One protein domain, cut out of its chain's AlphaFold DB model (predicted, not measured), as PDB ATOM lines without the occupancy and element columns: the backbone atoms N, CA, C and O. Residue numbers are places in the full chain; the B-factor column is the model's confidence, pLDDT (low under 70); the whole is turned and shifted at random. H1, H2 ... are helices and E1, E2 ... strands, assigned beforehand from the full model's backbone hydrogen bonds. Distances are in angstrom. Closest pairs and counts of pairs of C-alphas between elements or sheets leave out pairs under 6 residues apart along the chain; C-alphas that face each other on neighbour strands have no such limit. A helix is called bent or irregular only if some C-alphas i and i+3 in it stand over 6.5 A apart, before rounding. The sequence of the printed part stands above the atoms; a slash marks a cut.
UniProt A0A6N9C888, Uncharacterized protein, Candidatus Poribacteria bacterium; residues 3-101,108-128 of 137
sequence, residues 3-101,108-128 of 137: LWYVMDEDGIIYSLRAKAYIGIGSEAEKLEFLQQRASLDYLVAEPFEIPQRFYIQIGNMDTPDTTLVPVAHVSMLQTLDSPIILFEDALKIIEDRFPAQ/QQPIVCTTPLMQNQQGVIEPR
ATOM      1  N   LEU A   3      12.227  82.684 -22.565       93.19
ATOM      2  CA  LEU A   3      12.740  84.019 -22.821       93.19
ATOM      3  C   LEU A   3      11.999  84.988 -21.905       93.19
ATOM      4  O   LEU A   3      10.784  84.895 -21.731       93.19
ATOM      5  N   TRP A   4      12.725  85.930 -21.330       94.19
ATOM      6  CA  TRP A   4      12.152  86.960 -20.483       94.19
ATOM      7  C   TRP A   4      12.726  88.310 -20.857       94.19
ATOM      8  O   TRP A   4      13.924  88.434 -21.095       94.19
ATOM      9  N   TYR A   5      11.880  89.327 -20.869       92.75
ATOM     10  CA  TYR A   5      12.315  90.712 -20.956       92.75
ATOM     11  C   TYR A   5      11.848  91.433 -19.697       92.75
ATOM     12  O   TYR A   5      10.710  91.258 -19.262       92.75
ATOM     13  N   VAL A   6      12.751  92.188 -19.082       91.44
ATOM     14  CA  VAL A   6      12.473  92.972 -17.883       91.44
ATOM     15  C   VAL A   6      12.170  94.394 -18.305       91.44
ATOM     16  O   VAL A   6      12.989  95.009 -18.991       91.44
ATOM     17  N   MET A   7      11.005  94.884 -17.896       90.75
ATOM     18  CA  MET A   7      10.545  96.238 -18.169       90.75
ATOM     19  C   MET A   7      10.223  97.004 -16.888       90.75
ATOM     20  O   MET A   7       9.903  96.409 -15.851       90.75
ATOM     21  N   ASP A   8      10.339  98.323 -16.967       86.56
ATOM     22  CA  ASP A   8       9.895  99.240 -15.921       86.56
ATOM     23  C   ASP A   8       8.392  99.564 -16.044       86.56
ATOM     24  O   ASP A   8       7.662  98.954 -16.832       86.56
ATOM     25  N   GLU A   9       7.910 100.494 -15.214       85.06
ATOM     26  CA  GLU A   9       6.508 100.930 -15.214       85.06
ATOM     27  C   GLU A   9       6.115 101.676 -16.504       85.06
ATOM     28  O   GLU A   9       4.943 101.641 -16.884       85.06
ATOM     29  N   ASP A  10       7.085 102.274 -17.203       84.31
ATOM     30  CA  ASP A  10       6.898 102.976 -18.478       84.31
ATOM     31  C   ASP A  10       6.985 102.027 -19.688       84.31
ATOM     32  O   ASP A  10       6.841 102.459 -20.830       84.31
ATOM     33  N   GLY A  11       7.201 100.724 -19.463       84.56
ATOM     34  CA  GLY A  11       7.285  99.713 -20.517       84.56
ATOM     35  C   GLY A  11       8.625  99.686 -21.254       84.56
ATOM     36  O   GLY A  11       8.721  99.060 -22.316       84.56
ATOM     37  N   ILE A  12       9.662 100.339 -20.720       86.62
ATOM     38  CA  ILE A  12      11.018 100.303 -21.269       86.62
ATOM     39  C   ILE A  12      11.695  99.006 -20.844       86.62
ATOM     40  O   ILE A  12      11.844  98.718 -19.659       86.62
ATOM     41  N   ILE A  13      12.130  98.224 -21.827       89.81
ATOM     42  CA  ILE A  13      12.875  96.990 -21.620       89.81
ATOM     43  C   ILE A  13      14.349  97.329 -21.411       89.81
ATOM     44  O   ILE A  13      14.999  97.897 -22.289       89.81
ATOM     45  N   TYR A  14      14.896  96.917 -20.271       87.25
ATOM     46  CA  TYR A  14      16.282  97.209 -19.887       87.25
ATOM     47  C   TYR A  14      17.138  95.960 -19.650       87.25
ATOM     48  O   TYR A  14      18.348  96.064 -19.461       87.25
ATOM     49  N   SER A  15      16.541  94.766 -19.642       90.38
ATOM     50  CA  SER A  15      17.276  93.511 -19.472       90.38
ATOM     51  C   SER A  15      16.559  92.362 -20.164       90.38
ATOM     52  O   SER A  15      15.332  92.272 -20.133       90.38
ATOM     53  N   LEU A  16      17.335  91.457 -20.751       93.62
ATOM     54  CA  LEU A  16      16.846  90.196 -21.290       93.62
ATOM     55  C   LEU A  16      17.335  89.053 -20.415       93.62
ATOM     56  O   LEU A  16      18.405  89.128 -19.812       93.62
ATOM     57  N   ARG A  17      16.567  87.970 -20.360       95.06
ATOM     58  CA  ARG A  17      17.023  86.697 -19.808       95.06
ATOM     59  C   ARG A  17      16.606  85.566 -20.719       95.06
ATOM     60  O   ARG A  17      15.526  85.605 -21.309       95.06
ATOM     61  N   ALA A  18      17.432  84.536 -20.801       93.19
ATOM     62  CA  ALA A  18      17.104  83.359 -21.584       93.19
ATOM     63  C   ALA A  18      17.592  82.083 -20.901       93.19
ATOM     64  O   ALA A  18      18.600  82.062 -20.192       93.19
ATOM     65  N   LYS A  19      16.837  81.005 -21.107       93.19
ATOM     66  CA  LYS A  19      17.208  79.669 -20.652       93.19
ATOM     67  C   LYS A  19      16.769  78.620 -21.662       93.19
ATOM     68  O   LYS A  19      15.591  78.513 -22.023       93.19
ATOM     69  N   ALA A  20      17.736  77.829 -22.108       89.88
ATOM     70  CA  ALA A  20      17.476  76.654 -22.916       89.88
ATOM     71  C   ALA A  20      17.174  75.433 -22.049       89.88
ATOM     72  O   ALA A  20      17.705  75.266 -20.952       89.88
ATOM     73  N   TYR A  21      16.334  74.561 -22.595       90.12
ATOM     74  CA  TYR A  21      16.023  73.267 -22.015       90.12
ATOM     75  C   TYR A  21      16.108  72.222 -23.108       90.12
ATOM     76  O   TYR A  21      15.660  72.450 -24.231       90.12
ATOM     77  N   ILE A  22      16.643  71.069 -22.738       85.62
ATOM     78  CA  ILE A  22      16.581  69.865 -23.547       85.62
ATOM     79  C   ILE A  22      15.363  69.077 -23.075       85.62
ATOM     80  O   ILE A  22      15.225  68.804 -21.884       85.62
ATOM     81  N   GLY A  23      14.480  68.722 -24.003       83.75
ATOM     82  CA  GLY A  23      13.267  67.970 -23.707       83.75
ATOM     83  C   GLY A  23      12.892  67.046 -24.855       83.75
ATOM     84  O   GLY A  23      13.060  67.388 -26.026       83.75
ATOM     85  N   ILE A  24      12.363  65.876 -24.510       84.44
ATOM     86  CA  ILE A  24      11.825  64.882 -25.444       84.44
ATOM     87  C   ILE A  24      10.318  64.808 -25.198       84.44
ATOM     88  O   ILE A  24       9.878  64.947 -24.062       84.44
ATOM     89  N   GLY A  25       9.542  64.623 -26.261       89.00
ATOM     90  CA  GLY A  25       8.083  64.602 -26.205       89.00
ATOM     91  C   GLY A  25       7.465  65.354 -27.376       89.00
ATOM     92  O   GLY A  25       8.170  65.871 -28.256       89.00
ATOM     93  N   SER A  26       6.141  65.411 -27.370       91.38
ATOM     94  CA  SER A  26       5.347  66.237 -28.271       91.38
ATOM     95  C   SER A  26       5.620  67.728 -28.058       91.38
ATOM     96  O   SER A  26       6.149  68.162 -27.032       91.38
ATOM     97  N   GLU A  27       5.251  68.539 -29.045       89.25
ATOM     98  CA  GLU A  27       5.326  69.996 -28.941       89.25
ATOM     99  C   GLU A  27       4.486  70.537 -27.774       89.25
ATOM    100  O   GLU A  27       4.955  71.399 -27.033       89.25
ATOM    101  N   ALA A  28       3.296  69.967 -27.553       92.00
ATOM    102  CA  ALA A  28       2.403  70.346 -26.462       92.00
ATOM    103  C   ALA A  28       3.035  70.099 -25.081       92.00
ATOM    104  O   ALA A  28       3.030  70.997 -24.243       92.00
ATOM    105  N   GLU A  29       3.646  68.929 -24.866       93.94
ATOM    106  CA  GLU A  29       4.337  68.604 -23.607       93.94
ATOM    107  C   GLU A  29       5.542  69.524 -23.369       93.94
ATOM    108  O   GLU A  29       5.771  69.997 -22.254       93.94
ATOM    109  N   LYS A  30       6.309  69.824 -24.427       92.31
ATOM    110  CA  LYS A  30       7.441  70.758 -24.349       92.31
ATOM    111  C   LYS A  30       6.971  72.169 -24.007       92.31
ATOM    112  O   LYS A  30       7.599  72.830 -23.184       92.31
ATOM    113  N   LEU A  31       5.882  72.632 -24.616       91.81
ATOM    114  CA  LEU A  31       5.322  73.950 -24.344       91.81
ATOM    115  C   LEU A  31       4.777  74.047 -22.914       91.81
ATOM    116  O   LEU A  31       5.066  75.023 -22.224       91.81
ATOM    117  N   GLU A  32       4.048  73.033 -22.448       93.81
ATOM    118  CA  GLU A  32       3.555  72.973 -21.070       93.81
ATOM    119  C   GLU A  32       4.718  73.018 -20.069       93.81
ATOM    120  O   GLU A  32       4.700  73.804 -19.120       93.81
ATOM    121  N   PHE A  33       5.782  72.249 -20.321       94.44
ATOM    122  CA  PHE A  33       6.994  72.284 -19.507       94.44
ATOM    123  C   PHE A  33       7.613  73.691 -19.448       94.44
ATOM    124  O   PHE A  33       7.968  74.172 -18.369       94.44
ATOM    125  N   LEU A  34       7.726  74.374 -20.591       94.06
ATOM    126  CA  LEU A  34       8.250  75.741 -20.657       94.06
ATOM    127  C   LEU A  34       7.391  76.713 -19.833       94.06
ATOM    128  O   LEU A  34       7.928  77.467 -19.017       94.06
ATOM    129  N   GLN A  35       6.065  76.630 -19.967       92.88
ATOM    130  CA  GLN A  35       5.110  77.459 -19.228       92.88
ATOM    131  C   GLN A  35       5.198  77.243 -17.712       92.88
ATOM    132  O   GLN A  35       5.236  78.214 -16.956       92.88
ATOM    133  N   GLN A  36       5.301  75.992 -17.253       93.25
ATOM    134  CA  GLN A  36       5.449  75.674 -15.827       93.25
ATOM    135  C   GLN A  36       6.726  76.285 -15.224       93.25
ATOM    136  O   GLN A  36       6.735  76.685 -14.060       93.25
ATOM    137  N   ARG A  37       7.802  76.384 -16.014       95.00
ATOM    138  CA  ARG A  37       9.095  76.943 -15.584       95.00
ATOM    139  C   ARG A  37       9.166  78.464 -15.673       95.00
ATOM    140  O   ARG A  37       9.963  79.073 -14.959       95.00
ATOM    141  N   ALA A  38       8.345  79.086 -16.515       93.56
ATOM    142  CA  ALA A  38       8.388  80.522 -16.788       93.56
ATOM    143  C   ALA A  38       8.218  81.404 -15.534       93.56
ATOM    144  O   ALA A  38       8.743  82.517 -15.490       93.56
ATOM    145  N   SER A  39       7.530  80.893 -14.508       91.75
ATOM    146  CA  SER A  39       7.214  81.595 -13.258       91.75
ATOM    147  C   SER A  39       8.361  81.721 -12.266       91.75
ATOM    148  O   SER A  39       8.278  82.569 -11.385       91.75
ATOM    149  N   LEU A  40       9.408  80.901 -12.377       92.88
ATOM    150  CA  LEU A  40      10.478  80.841 -11.373       92.88
ATOM    151  C   LEU A  40      11.867  80.820 -11.991       92.88
ATOM    152  O   LEU A  40      12.794  81.413 -11.440       92.88
ATOM    153  N   ASP A  41      12.032  80.172 -13.144       96.31
ATOM    154  CA  ASP A  41      13.361  79.955 -13.703       96.31
ATOM    155  C   ASP A  41      14.040  81.259 -14.150       96.31
ATOM    156  O   ASP A  41      15.259  81.263 -14.298       96.31
ATOM    157  N   TYR A  42      13.305  82.374 -14.270       93.75
ATOM    158  CA  TYR A  42      13.896  83.691 -14.517       93.75
ATOM    159  C   TYR A  42      14.892  84.114 -13.431       93.75
ATOM    160  O   TYR A  42      15.818  84.869 -13.726       93.75
ATOM    161  N   LEU A  43      14.734  83.631 -12.193       92.44
ATOM    162  CA  LEU A  43      15.627  83.932 -11.068       92.44
ATOM    163  C   LEU A  43      17.037  83.363 -11.266       92.44
ATOM    164  O   LEU A  43      17.996  83.897 -10.718       92.44
ATOM    165  N   VAL A  44      17.153  82.287 -12.047       94.00
ATOM    166  CA  VAL A  44      18.413  81.580 -12.334       94.00
ATOM    167  C   VAL A  44      18.754  81.584 -13.827       94.00
ATOM    168  O   VAL A  44      19.675  80.889 -14.251       94.00
ATOM    169  N   ALA A  45      17.976  82.304 -14.637       94.19
ATOM    170  CA  ALA A  45      18.225  82.469 -16.058       94.19
ATOM    171  C   ALA A  45      19.383  83.444 -16.276       94.19
ATOM    172  O   ALA A  45      19.583  84.382 -15.503       94.19
ATOM    173  N   GLU A  46      20.130  83.223 -17.348       91.88
ATOM    174  CA  GLU A  46      21.263  84.071 -17.684       91.88
ATOM    175  C   GLU A  46      20.778  85.439 -18.176       91.88
ATOM    176  O   GLU A  46      19.858  85.480 -19.002       91.88
ATOM    177  N   PRO A  47      21.356  86.547 -17.674       93.44
ATOM    178  CA  PRO A  47      21.055  87.877 -18.175       93.44
ATOM    179  C   PRO A  47      21.803  88.155 -19.483       93.44
ATOM    180  O   PRO A  47      22.972  87.809 -19.631       93.44
ATOM    181  N   PHE A  48      21.134  88.850 -20.395       92.06
ATOM    182  CA  PHE A  48      21.691  89.345 -21.648       92.06
ATOM    183  C   PHE A  48      21.397  90.840 -21.786       92.06
ATOM    184  O   PHE A  48      20.367  91.338 -21.310       92.06
ATOM    185  N   GLU A  49      22.317  91.553 -22.430       88.50
ATOM    186  CA  GLU A  49      22.123  92.955 -22.787       88.50
ATOM    187  C   GLU A  49      21.100  93.092 -23.915       88.50
ATOM    188  O   GLU A  49      20.857  92.162 -24.689       88.50
ATOM    189  N   ILE A  50      20.504  94.277 -24.012       89.25
ATOM    190  CA  ILE A  50      19.700  94.631 -25.174       89.25
ATOM    191  C   ILE A  50      20.649  94.729 -26.380       89.25
ATOM    192  O   ILE A  50      21.730  95.304 -26.255       89.25
ATOM    193  N   PRO A  51      20.290  94.197 -27.558       88.12
ATOM    194  CA  PRO A  51      21.136  94.349 -28.731       88.12
ATOM    195  C   PRO A  51      21.330  95.817 -29.124       88.12
ATOM    196  O   PRO A  51      20.370  96.590 -29.156       88.12
ATOM    197  N   GLN A  52      22.553  96.196 -29.511       85.12
ATOM    198  CA  GLN A  52      22.920  97.589 -29.826       85.12
ATOM    199  C   GLN A  52      22.048  98.242 -30.910       85.12
ATOM    200  O   GLN A  52      21.853  99.453 -30.902       85.12
ATOM    201  N   ARG A  53      21.465  97.446 -31.815       84.56
ATOM    202  CA  ARG A  53      20.518  97.917 -32.843       84.56
ATOM    203  C   ARG A  53      19.237  98.545 -32.277       84.56
ATOM    204  O   ARG A  53      18.531  99.225 -33.012       84.56
ATOM    205  N   PHE A  54      18.943  98.327 -30.996       83.25
ATOM    206  CA  PHE A  54      17.816  98.935 -30.283       83.25
ATOM    207  C   PHE A  54      18.225 100.142 -29.425       83.25
ATOM    208  O   PHE A  54      17.447 100.591 -28.581       83.25
ATOM    209  N   TYR A  55      19.440 100.661 -29.605       82.69
ATOM    210  CA  TYR A  55      19.913 101.850 -28.906       82.69
ATOM    211  C   TYR A  55      19.714 103.068 -29.795       82.69
ATOM    212  O   TYR A  55      19.968 103.022 -31.000       82.69
ATOM    213  N   ILE A  56      19.305 104.179 -29.190       77.00
ATOM    214  CA  ILE A  56      19.346 105.487 -29.839       77.00
ATOM    215  C   ILE A  56      20.553 106.264 -29.325       77.00
ATOM    216  O   ILE A  56      20.920 106.179 -28.152       77.00
ATOM    217  N   GLN A  57      21.160 107.042 -30.214       75.94
ATOM    218  CA  GLN A  57      22.163 108.030 -29.843       75.94
ATOM    219  C   GLN A  57      21.451 109.329 -29.464       75.94
ATOM    220  O   GLN A  57      20.770 109.931 -30.293       75.94
ATOM    221  N   ILE A  58      21.605 109.756 -28.212       72.44
ATOM    222  CA  ILE A  58      21.149 111.060 -27.729       72.44
ATOM    223  C   ILE A  58      22.384 111.947 -27.575       72.44
ATOM    224  O   ILE A  58      23.267 111.653 -26.769       72.44
ATOM    225  N   GLY A  59      22.456 113.022 -28.360       71.94
ATOM    226  CA  GLY A  59      23.554 113.989 -28.317       71.94
ATOM    227  C   GLY A  59      23.732 114.751 -29.630       71.94
ATOM    228  O   GLY A  59      23.087 114.452 -30.633       71.94
ATOM    229  N   ASN A  60      24.615 115.749 -29.617       67.31
ATOM    230  CA  ASN A  60      25.068 116.429 -30.830       67.31
ATOM    231  C   ASN A  60      26.207 115.621 -31.463       67.31
ATOM    232  O   ASN A  60      27.194 115.347 -30.781       67.31
ATOM    233  N   MET A  61      26.109 115.310 -32.762       59.72
ATOM    234  CA  MET A  61      27.138 114.543 -33.491       59.72
ATOM    235  C   MET A  61      28.532 115.200 -33.475       59.72
ATOM    236  O   MET A  61      29.529 114.514 -33.668       59.72
ATOM    237  N   ASP A  62      28.604 116.504 -33.192       64.75
ATOM    238  CA  ASP A  62      29.850 117.280 -33.136       64.75
ATOM    239  C   ASP A  62      30.466 117.374 -31.727       64.75
ATOM    240  O   ASP A  62      31.479 118.049 -31.532       64.75
ATOM    241  N   THR A  63      29.872 116.714 -30.726       60.31
ATOM    242  CA  THR A  63      30.376 116.720 -29.344       60.31
ATOM    243  C   THR A  63      30.577 115.304 -28.802       60.31
ATOM    244  O   THR A  63      29.770 114.421 -29.087       60.31
ATOM    245  N   PRO A  64      31.610 115.073 -27.970       61.12
ATOM    246  CA  PRO A  64      31.882 113.764 -27.372       61.12
ATOM    247  C   PRO A  64      30.804 113.279 -26.381       61.12
ATOM    248  O   PRO A  64      30.853 112.123 -25.975       61.12
ATOM    249  N   ASP A  65      29.805 114.102 -26.042       66.06
ATOM    250  CA  ASP A  65      28.689 113.772 -25.135       66.06
ATOM    251  C   ASP A  65      27.565 112.952 -25.807       66.06
ATOM    252  O   ASP A  65      26.386 113.077 -25.475       66.06
ATOM    253  N   THR A  66      27.905 112.098 -26.777       69.94
ATOM    254  CA  THR A  66      26.919 111.186 -27.374       69.94
ATOM    255  C   THR A  66      26.667 110.020 -26.421       69.94
ATOM    256  O   THR A  66      27.549 109.192 -26.194       69.94
ATOM    257  N   THR A  67      25.454 109.936 -25.874       73.38
ATOM    258  CA  THR A  67      25.037 108.842 -24.985       73.38
ATOM    259  C   THR A  67      24.186 107.841 -25.758       73.38
ATOM    260  O   THR A  67      23.224 108.215 -26.428       73.38
ATOM    261  N   LEU A  68      24.528 106.556 -25.656       73.44
ATOM    262  CA  LEU A  68      23.714 105.460 -26.177       73.44
ATOM    263  C   LEU A  68      22.694 105.041 -25.118       73.44
ATOM    264  O   LEU A  68      23.075 104.625 -24.025       73.44
ATOM    265  N   VAL A  69      21.407 105.125 -25.450       72.25
ATOM    266  CA  VAL A  69      20.313 104.732 -24.553       72.25
ATOM    267  C   VAL A  69      19.545 103.573 -25.187       72.25
ATOM    268  O   VAL A  69      19.148 103.706 -26.346       72.25
ATOM    269  N   PRO A  70      19.327 102.444 -24.487       70.94
ATOM    270  CA  PRO A  70      18.463 101.377 -24.985       70.94
ATOM    271  C   PRO A  70      17.009 101.866 -25.013       70.94
ATOM    272  O   PRO A  70      16.505 102.363 -24.009       70.94
ATOM    273  N   VAL A  71      16.324 101.733 -26.152       69.19
ATOM    274  CA  VAL A  71      14.927 102.200 -26.331       69.19
ATOM    275  C   VAL A  71      14.023 101.069 -26.811       69.19
ATOM    276  O   VAL A  71      13.095 101.258 -27.595       69.19
ATOM    277  N   ALA A  72      14.274  99.854 -26.333       80.88
ATOM    278  CA  ALA A  72      13.363  98.746 -26.568       80.88
ATOM    279  C   ALA A  72      12.100  98.945 -25.709       80.88
ATOM    280  O   ALA A  72      12.032  98.474 -24.584       80.88
ATOM    281  N   HIS A  73      11.097  99.668 -26.206       84.19
ATOM    282  CA  HIS A  73       9.794  99.762 -25.538       84.19
ATOM    283  C   HIS A  73       8.925  98.543 -25.886       84.19
ATOM    284  O   HIS A  73       8.948  98.060 -27.021       84.19
ATOM    285  N   VAL A  74       8.111  98.060 -24.945       81.31
ATOM    286  CA  VAL A  74       7.266  96.862 -25.115       81.31
ATOM    287  C   VAL A  74       6.316  96.944 -26.320       81.31
ATOM    288  O   VAL A  74       6.030  95.928 -26.949       81.31
ATOM    289  N   SER A  75       5.882  98.146 -26.720       81.12
ATOM    290  CA  SER A  75       5.062  98.333 -27.932       81.12
ATOM    291  C   SER A  75       5.795  97.949 -29.220       81.12
ATOM    292  O   SER A  75       5.147  97.566 -30.190       81.12
ATOM    293  N   MET A  76       7.131  98.010 -29.242       76.81
ATOM    294  CA  MET A  76       7.926  97.572 -30.390       76.81
ATOM    295  C   MET A  76       7.723  96.079 -30.650       76.81
ATOM    296  O   MET A  76       7.657  95.674 -31.806       76.81
ATOM    297  N   LEU A  77       7.532  95.267 -29.603       77.06
ATOM    298  CA  LEU A  77       7.306  93.826 -29.747       77.06
ATOM    299  C   LEU A  77       6.054  93.497 -30.570       77.06
ATOM    300  O   LEU A  77       6.017  92.447 -31.197       77.06
ATOM    301  N   GLN A  78       5.057  94.387 -30.600       70.25
ATOM    302  CA  GLN A  78       3.848  94.224 -31.417       70.25
ATOM    303  C   GLN A  78       4.072  94.564 -32.897       70.25
ATOM    304  O   GLN A  78       3.266  94.192 -33.742       70.25
ATOM    305  N   THR A  79       5.141  95.304 -33.200       69.62
ATOM    306  CA  THR A  79       5.509  95.719 -34.564       69.62
ATOM    307  C   THR A  79       6.554  94.810 -35.202       69.62
ATOM    308  O   THR A  79       6.810  94.925 -36.396       69.62
ATOM    309  N   LEU A  80       7.177  93.937 -34.409       67.06
ATOM    310  CA  LEU A  80       8.133  92.953 -34.898       67.06
ATOM    311  C   LEU A  80       7.376  91.749 -35.459       67.06
ATOM    312  O   LEU A  80       6.449  91.255 -34.823       67.06
ATOM    313  N   ASP A  81       7.849  91.220 -36.589       66.62
ATOM    314  CA  ASP A  81       7.349  89.953 -37.149       66.62
ATOM    315  C   ASP A  81       7.494  88.796 -36.147       66.62
ATOM    316  O   ASP A  81       6.734  87.830 -36.166       66.62
ATOM    317  N   SER A  82       8.469  88.902 -35.238       71.44
ATOM    318  CA  SER A  82       8.602  88.011 -34.097       71.44
ATOM    319  C   SER A  82       9.293  88.702 -32.916       71.44
ATOM    320  O   SER A  82      10.358  89.303 -33.092       71.44
ATOM    321  N   PRO A  83       8.780  88.555 -31.678       69.38
ATOM    322  CA  PRO A  83       9.455  89.048 -30.477       69.38
ATOM    323  C   PRO A  83      10.808  88.359 -30.229       69.38
ATOM    324  O   PRO A  83      11.600  88.839 -29.419       69.38
ATOM    325  N   ILE A  84      11.103  87.263 -30.943       79.12
ATOM    326  CA  ILE A  84      12.404  86.581 -30.929       79.12
ATOM    327  C   ILE A  84      13.532  87.503 -31.404       79.12
ATOM    328  O   ILE A  84      14.657  87.347 -30.937       79.12
ATOM    329  N   ILE A  85      13.246  88.498 -32.254       83.88
ATOM    330  CA  ILE A  85      14.270  89.413 -32.784       83.88
ATOM    331  C   ILE A  85      15.012  90.130 -31.649       83.88
ATOM    332  O   ILE A  85      16.202  90.400 -31.771       83.88
ATOM    333  N   LEU A  86      14.364  90.402 -30.512       86.88
ATOM    334  CA  LEU A  86      15.030  91.018 -29.361       86.88
ATOM    335  C   LEU A  86      16.096  90.100 -28.727       86.88
ATOM    336  O   LEU A  86      17.023  90.587 -28.090       86.88
ATOM    337  N   PHE A  87      15.990  88.787 -28.929       89.50
ATOM    338  CA  PHE A  87      16.802  87.757 -28.285       89.50
ATOM    339  C   PHE A  87      17.844  87.106 -29.203       89.50
ATOM    340  O   PHE A  87      18.544  86.219 -28.734       89.50
ATOM    341  N   GLU A  88      17.979  87.501 -30.473       87.44
ATOM    342  CA  GLU A  88      18.873  86.820 -31.437       87.44
ATOM    343  C   GLU A  88      20.303  86.628 -30.917       87.44
ATOM    344  O   GLU A  88      20.855  85.532 -31.011       87.44
ATOM    345  N   ASP A  89      20.880  87.666 -30.307       88.50
ATOM    346  CA  ASP A  89      22.244  87.609 -29.778       88.50
ATOM    347  C   ASP A  89      22.329  86.615 -28.602       88.50
ATOM    348  O   ASP A  89      23.264  85.819 -28.515       88.50
ATOM    349  N   ALA A  90      21.309  86.598 -27.735       88.75
ATOM    350  CA  ALA A  90      21.202  85.650 -26.627       88.75
ATOM    351  C   ALA A  90      21.029  84.206 -27.121       88.75
ATOM    352  O   ALA A  90      21.654  83.290 -26.589       88.75
ATOM    353  N   LEU A  91      20.206  83.999 -28.154       85.94
ATOM    354  CA  LEU A  91      19.993  82.691 -28.769       85.94
ATOM    355  C   LEU A  91      21.289  82.147 -29.355       85.94
ATOM    356  O   LEU A  91      21.660  81.025 -29.031       85.94
ATOM    357  N   LYS A  92      22.021  82.963 -30.117       85.62
ATOM    358  CA  LYS A  92      23.305  82.569 -30.703       85.62
ATOM    359  C   LYS A  92      24.326  82.160 -29.640       85.62
ATOM    360  O   LYS A  92      24.959  81.118 -29.760       85.62
ATOM    361  N   ILE A  93      24.444  82.939 -28.561       88.38
ATOM    362  CA  ILE A  93      25.348  82.613 -27.445       88.38
ATOM    363  C   ILE A  93      24.951  81.292 -26.773       88.38
ATOM    364  O   ILE A  93      25.818  80.515 -26.370       88.38
ATOM    365  N   ILE A  94      23.652  81.036 -26.619       86.44
ATOM    366  CA  ILE A  94      23.147  79.790 -26.038       86.44
ATOM    367  C   ILE A  94      23.403  78.606 -26.981       86.44
ATOM    368  O   ILE A  94      23.833  77.553 -26.516       86.44
ATOM    369  N   GLU A  95      23.173  78.783 -28.283       81.56
ATOM    370  CA  GLU A  95      23.436  77.792 -29.330       81.56
ATOM    371  C   GLU A  95      24.911  77.376 -29.367       81.56
ATOM    372  O   GLU A  95      25.210  76.183 -29.294       81.56
ATOM    373  N   ASP A  96      25.827  78.347 -29.352       83.31
ATOM    374  CA  ASP A  96      27.279  78.119 -29.377       83.31
ATOM    375  C   ASP A  96      27.791  77.304 -28.170       83.31
ATOM    376  O   ASP A  96      28.876  76.720 -28.213       83.31
ATOM    377  N   ARG A  97      27.023  77.244 -27.072       81.62
ATOM    378  CA  ARG A  97      27.376  76.484 -25.861       81.62
ATOM    379  C   ARG A  97      26.913  75.040 -25.886       81.62
ATOM    380  O   ARG A  97      27.344  74.265 -25.025       81.62
ATOM    381  N   PHE A  98      26.025  74.663 -26.802       76.06
ATOM    382  CA  PHE A  98      25.600  73.277 -26.860       76.06
ATOM    383  C   PHE A  98      26.778  72.397 -27.273       76.06
ATOM    384  O   PHE A  98      27.423  72.642 -28.294       76.06
ATOM    385  N   PRO A  99      27.089  71.355 -26.488       68.19
ATOM    386  CA  PRO A  99      28.202  70.490 -26.813       68.19
ATOM    387  C   PRO A  99      27.902  69.767 -28.126       68.19
ATOM    388  O   PRO A  99      26.906  69.052 -28.232       68.19
ATOM    389  N   ALA A 100      28.831  69.840 -29.082       65.50
ATOM    390  CA  ALA A 100      28.802  69.065 -30.331       65.50
ATOM    391  C   ALA A 100      28.783  67.530 -30.118       65.50
ATOM    392  O   ALA A 100      28.750  66.756 -31.067       65.50
ATOM    393  N   GLN A 101      28.842  67.083 -28.861       63.66
ATOM    394  CA  GLN A 101      28.832  65.689 -28.418       63.66
ATOM    395  C   GLN A 101      27.409  65.168 -28.133       63.66
ATOM    396  O   GLN A 101      27.238  64.013 -27.747       63.66
ATOM    397  N   GLN A 108      15.939  74.280 -36.150       69.00
ATOM    398  CA  GLN A 108      16.039  75.626 -36.742       69.00
ATOM    399  C   GLN A 108      14.974  76.593 -36.197       69.00
ATOM    400  O   GLN A 108      15.134  77.805 -36.258       69.00
ATOM    401  N   GLN A 109      13.873  76.048 -35.672       76.38
ATOM    402  CA  GLN A 109      12.798  76.784 -35.017       76.38
ATOM    403  C   GLN A 109      12.548  76.169 -33.633       76.38
ATOM    404  O   GLN A 109      11.779  75.212 -33.508       76.38
ATOM    405  N   PRO A 110      13.232  76.640 -32.577       80.06
ATOM    406  CA  PRO A 110      12.976  76.156 -31.230       80.06
ATOM    407  C   PRO A 110      11.599  76.617 -30.745       80.06
ATOM    408  O   PRO A 110      11.185  77.749 -30.974       80.06
ATOM    409  N   ILE A 111      10.908  75.760 -29.989       87.19
ATOM    410  CA  ILE A 111       9.701  76.163 -29.257       87.19
ATOM    411  C   ILE A 111      10.122  77.212 -28.229       87.19
ATOM    412  O   ILE A 111      10.990  76.935 -27.395       87.19
ATOM    413  N   VAL A 112       9.515  78.396 -28.259       88.00
ATOM    414  CA  VAL A 112       9.811  79.490 -27.327       88.00
ATOM    415  C   VAL A 112       8.597  79.837 -26.472       88.00
ATOM    416  O   VAL A 112       7.460  79.796 -26.930       88.00
ATOM    417  N   CYS A 113       8.846  80.203 -25.219       90.38
ATOM    418  CA  CYS A 113       7.862  80.822 -24.344       90.38
ATOM    419  C   CYS A 113       8.449  82.136 -23.832       90.38
ATOM    420  O   CYS A 113       9.473  82.136 -23.147       90.38
ATOM    421  N   THR A 114       7.813  83.249 -24.190       90.38
ATOM    422  CA  THR A 114       8.251  84.588 -23.791       90.38
ATOM    423  C   THR A 114       7.376  85.091 -22.654       90.38
ATOM    424  O   THR A 114       6.153  85.091 -22.770       90.38
ATOM    425  N   THR A 115       7.991  85.523 -21.554       92.38
ATOM    426  CA  THR A 115       7.282  86.021 -20.369       92.38
ATOM    427  C   THR A 115       7.785  87.418 -19.996       92.38
ATOM    428  O   THR A 115       8.978  87.568 -19.723       92.38
ATOM    429  N   PRO A 116       6.913  88.445 -19.958       92.38
ATOM    430  CA  PRO A 116       7.296  89.754 -19.447       92.38
ATOM    431  C   PRO A 116       7.613  89.668 -17.957       92.38
ATOM    432  O   PRO A 116       6.892  89.019 -17.195       92.38
ATOM    433  N   LEU A 117       8.657  90.367 -17.533       92.94
ATOM    434  CA  LEU A 117       8.983  90.588 -16.132       92.94
ATOM    435  C   LEU A 117       8.881  92.080 -15.836       92.94
ATOM    436  O   LEU A 117       9.302  92.899 -16.647       92.94
ATOM    437  N   MET A 118       8.352  92.431 -14.674       92.06
ATOM    438  CA  MET A 118       8.205  93.820 -14.261       92.06
ATOM    439  C   MET A 118       8.814  94.006 -12.882       92.06
ATOM    440  O   MET A 118       8.539  93.225 -11.968       92.06
ATOM    441  N   GLN A 119       9.643  95.033 -12.739       85.75
ATOM    442  CA  GLN A 119      10.153  95.429 -11.436       85.75
ATOM    443  C   GLN A 119       9.070  96.216 -10.696       85.75
ATOM    444  O   GLN A 119       8.525  97.185 -11.218       85.75
ATOM    445  N   ASN A 120       8.721  95.778  -9.490       83.12
ATOM    446  CA  ASN A 120       7.787  96.498  -8.634       83.12
ATOM    447  C   ASN A 120       8.493  97.643  -7.880       83.12
ATOM    448  O   ASN A 120       9.719  97.769  -7.890       83.12
ATOM    449  N   GLN A 121       7.715  98.453  -7.163       79.50
ATOM    450  CA  GLN A 121       8.213  99.607  -6.400       79.50
ATOM    451  C   GLN A 121       9.234  99.252  -5.302       79.50
ATOM    452  O   GLN A 121       9.951 100.123  -4.818       79.50
ATOM    453  N   GLN A 122       9.317  97.980  -4.898       83.88
ATOM    454  CA  GLN A 122      10.284  97.479  -3.915       83.88
ATOM    455  C   GLN A 122      11.576  96.968  -4.574       83.88
ATOM    456  O   GLN A 122      12.466  96.472  -3.885       83.88
ATOM    457  N   GLY A 123      11.687  97.067  -5.901       81.69
ATOM    458  CA  GLY A 123      12.822  96.566  -6.670       81.69
ATOM    459  C   GLY A 123      12.789  95.063  -6.942       81.69
ATOM    460  O   GLY A 123      13.763  94.516  -7.455       81.69
ATOM    461  N   VAL A 124      11.687  94.383  -6.617       87.69
ATOM    462  CA  VAL A 124      11.528  92.948  -6.872       87.69
ATOM    463  C   VAL A 124      10.998  92.748  -8.288       87.69
ATOM    464  O   VAL A 124      10.023  93.378  -8.690       87.69
ATOM    465  N   ILE A 125      11.655  91.874  -9.049       90.12
ATOM    466  CA  ILE A 125      11.258  91.509 -10.412       90.12
ATOM    467  C   ILE A 125      10.253  90.363 -10.337       90.12
ATOM    468  O   ILE A 125      10.554  89.333  -9.741       90.12
ATOM    469  N   GLU A 126       9.094  90.523 -10.973       92.19
ATOM    470  CA  GLU A 126       8.010  89.537 -10.951       92.19
ATOM    471  C   GLU A 126       7.469  89.260 -12.362       92.19
ATOM    472  O   GLU A 126       7.404  90.174 -13.192       92.19
ATOM    473  N   PRO A 127       7.053  88.017 -12.667       91.19
ATOM    474  CA  PRO A 127       6.476  87.689 -13.960       91.19
ATOM    475  C   PRO A 127       5.070  88.263 -14.126       91.19
ATOM    476  O   PRO A 127       4.212  88.168 -13.247       91.19
ATOM    477  N   ARG A 128       4.809  88.814 -15.312       86.56
ATOM    478  CA  ARG A 128       3.496  89.287 -15.742       86.56
ATOM    479  C   ARG A 128       2.893  88.271 -16.700       86.56
ATOM    480  O   ARG A 128       3.182  88.263 -17.889       86.56
TER     481      ARG A 128
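What this domain is: This is residues 3 to 101 and 108 to 128 of the 137 residues of an uncharacterized protein of Candidatus Poribacteria bacterium (UniProt A0A6N9C888). A strongly twisted sheet of five strands, curled like part of a barrel, has the helix H3 across one face and the helix H1 over the opposite face. The hairpin E4 and E5 reaches away from this body as a narrow arm, with the short helix H2 near its base; the tip of the arm makes one end of the longest axis and the link between E2 and H1 the other. The printed part has 120 residues, with three named helices and seven named strands in the order E1 E2 H1 E3 E4 E5 H2 H3 E6 E7, and its class is mixed, helices and strands. The large sheet runs E3 E2 E1 E6 E7 and is mixed, while E4 and E5 make an antiparallel sheet of two. The whole is only just loose, close to compact, with a radius of gyration of the C-alphas of 16.4 A, and only just elongated, with spans of 57 by 38 by 26 A.

How they stand to each other: In the large sheet E1, residues 3 to 7, and E6, residues 113 to 119, are parallel neighbours at 25 degrees, with N 117 and O 5 within hydrogen-bond range at 2.8 A. E2, residues 12 to 19, is antiparallel to E1 at 158 degrees and forms a hairpin with it; N 6 and O 15 are 2.8 A apart. The edge strand E3, residues 46 to 48, is antiparallel to E2, with N 48 and O 16 at 2.8 A. The other edge strand, E7, residues 125 to 127, forms a hairpin with E6, with N 118 and O 126 at 2.9 A. H3, residues 83 to 96, is on the sheet at a height of 9.1 A, over E2 and only just over E1, where 3 of its C-alphas fall. On the local plane it runs slantwise to E2 at 39 degrees, and its closest C-alphas to E2 are those of Ala 90 and Ala 18, 6.9 A apart. H1, residues 27 to 38, is on the opposite face at a height of 9.8 A, over E1 and only just over E6, where 3 of its C-alphas fall. Its closest C-alphas to E6 are those of Leu 34 and Cys 113, 6.3 A apart. H1 and H3 are apart. H2, residues 74 to 78, only grazes the sheet with its residues 74 to 75, and is close to but not clearly touching H3, with C-alphas 77 and 83 at 5.3 A. The hairpin of E4, residues 55 to 58, and E5, residues 67 to 70, has N 56 and O 69 at 2.9 A; the closest C-alphas of E5 and E2 are those of Pro 70 and Tyr 14, 6.9 A apart. Residues 72 to 73 pair antiparallel with residues 12 to 13 of E2. Every O i to N i+4 pair of H1 is within hydrogen-bond range, against 7 of 10 in H3 and 0 of 1 in H2, where 2 of 2 O i to N i+3 pairs are.

Where its parts are: E1 begins at C-alpha 3, (12.740, 84.019, -22.821), and measures 13.3 A. E2 measures 21.6 A, E6 19.6 A and H1 16.4 A. H3 measures 20.9 A and is irregular, with C-alphas 86 and 89 8.0 A apart. E5 ends at C-alpha 70, (18.463, 101.377, -24.985), and E7 at C-alpha 127, (6.476, 87.689, -13.960).

The domain as a whole: The two C-alphas farthest apart, those of Gly 25 and Asp 62, are 57.4 A from each other. Residues 102 to 107 are not printed, and C-alphas 101 and 108 are 18.2 A apart across the cut. Of the links that are printed whole, none is long. The mean pLDDT of the printed part is 84.0; 16 residues are under 70, among them residues 60 to 66, 79 to 81 and 99 to 101.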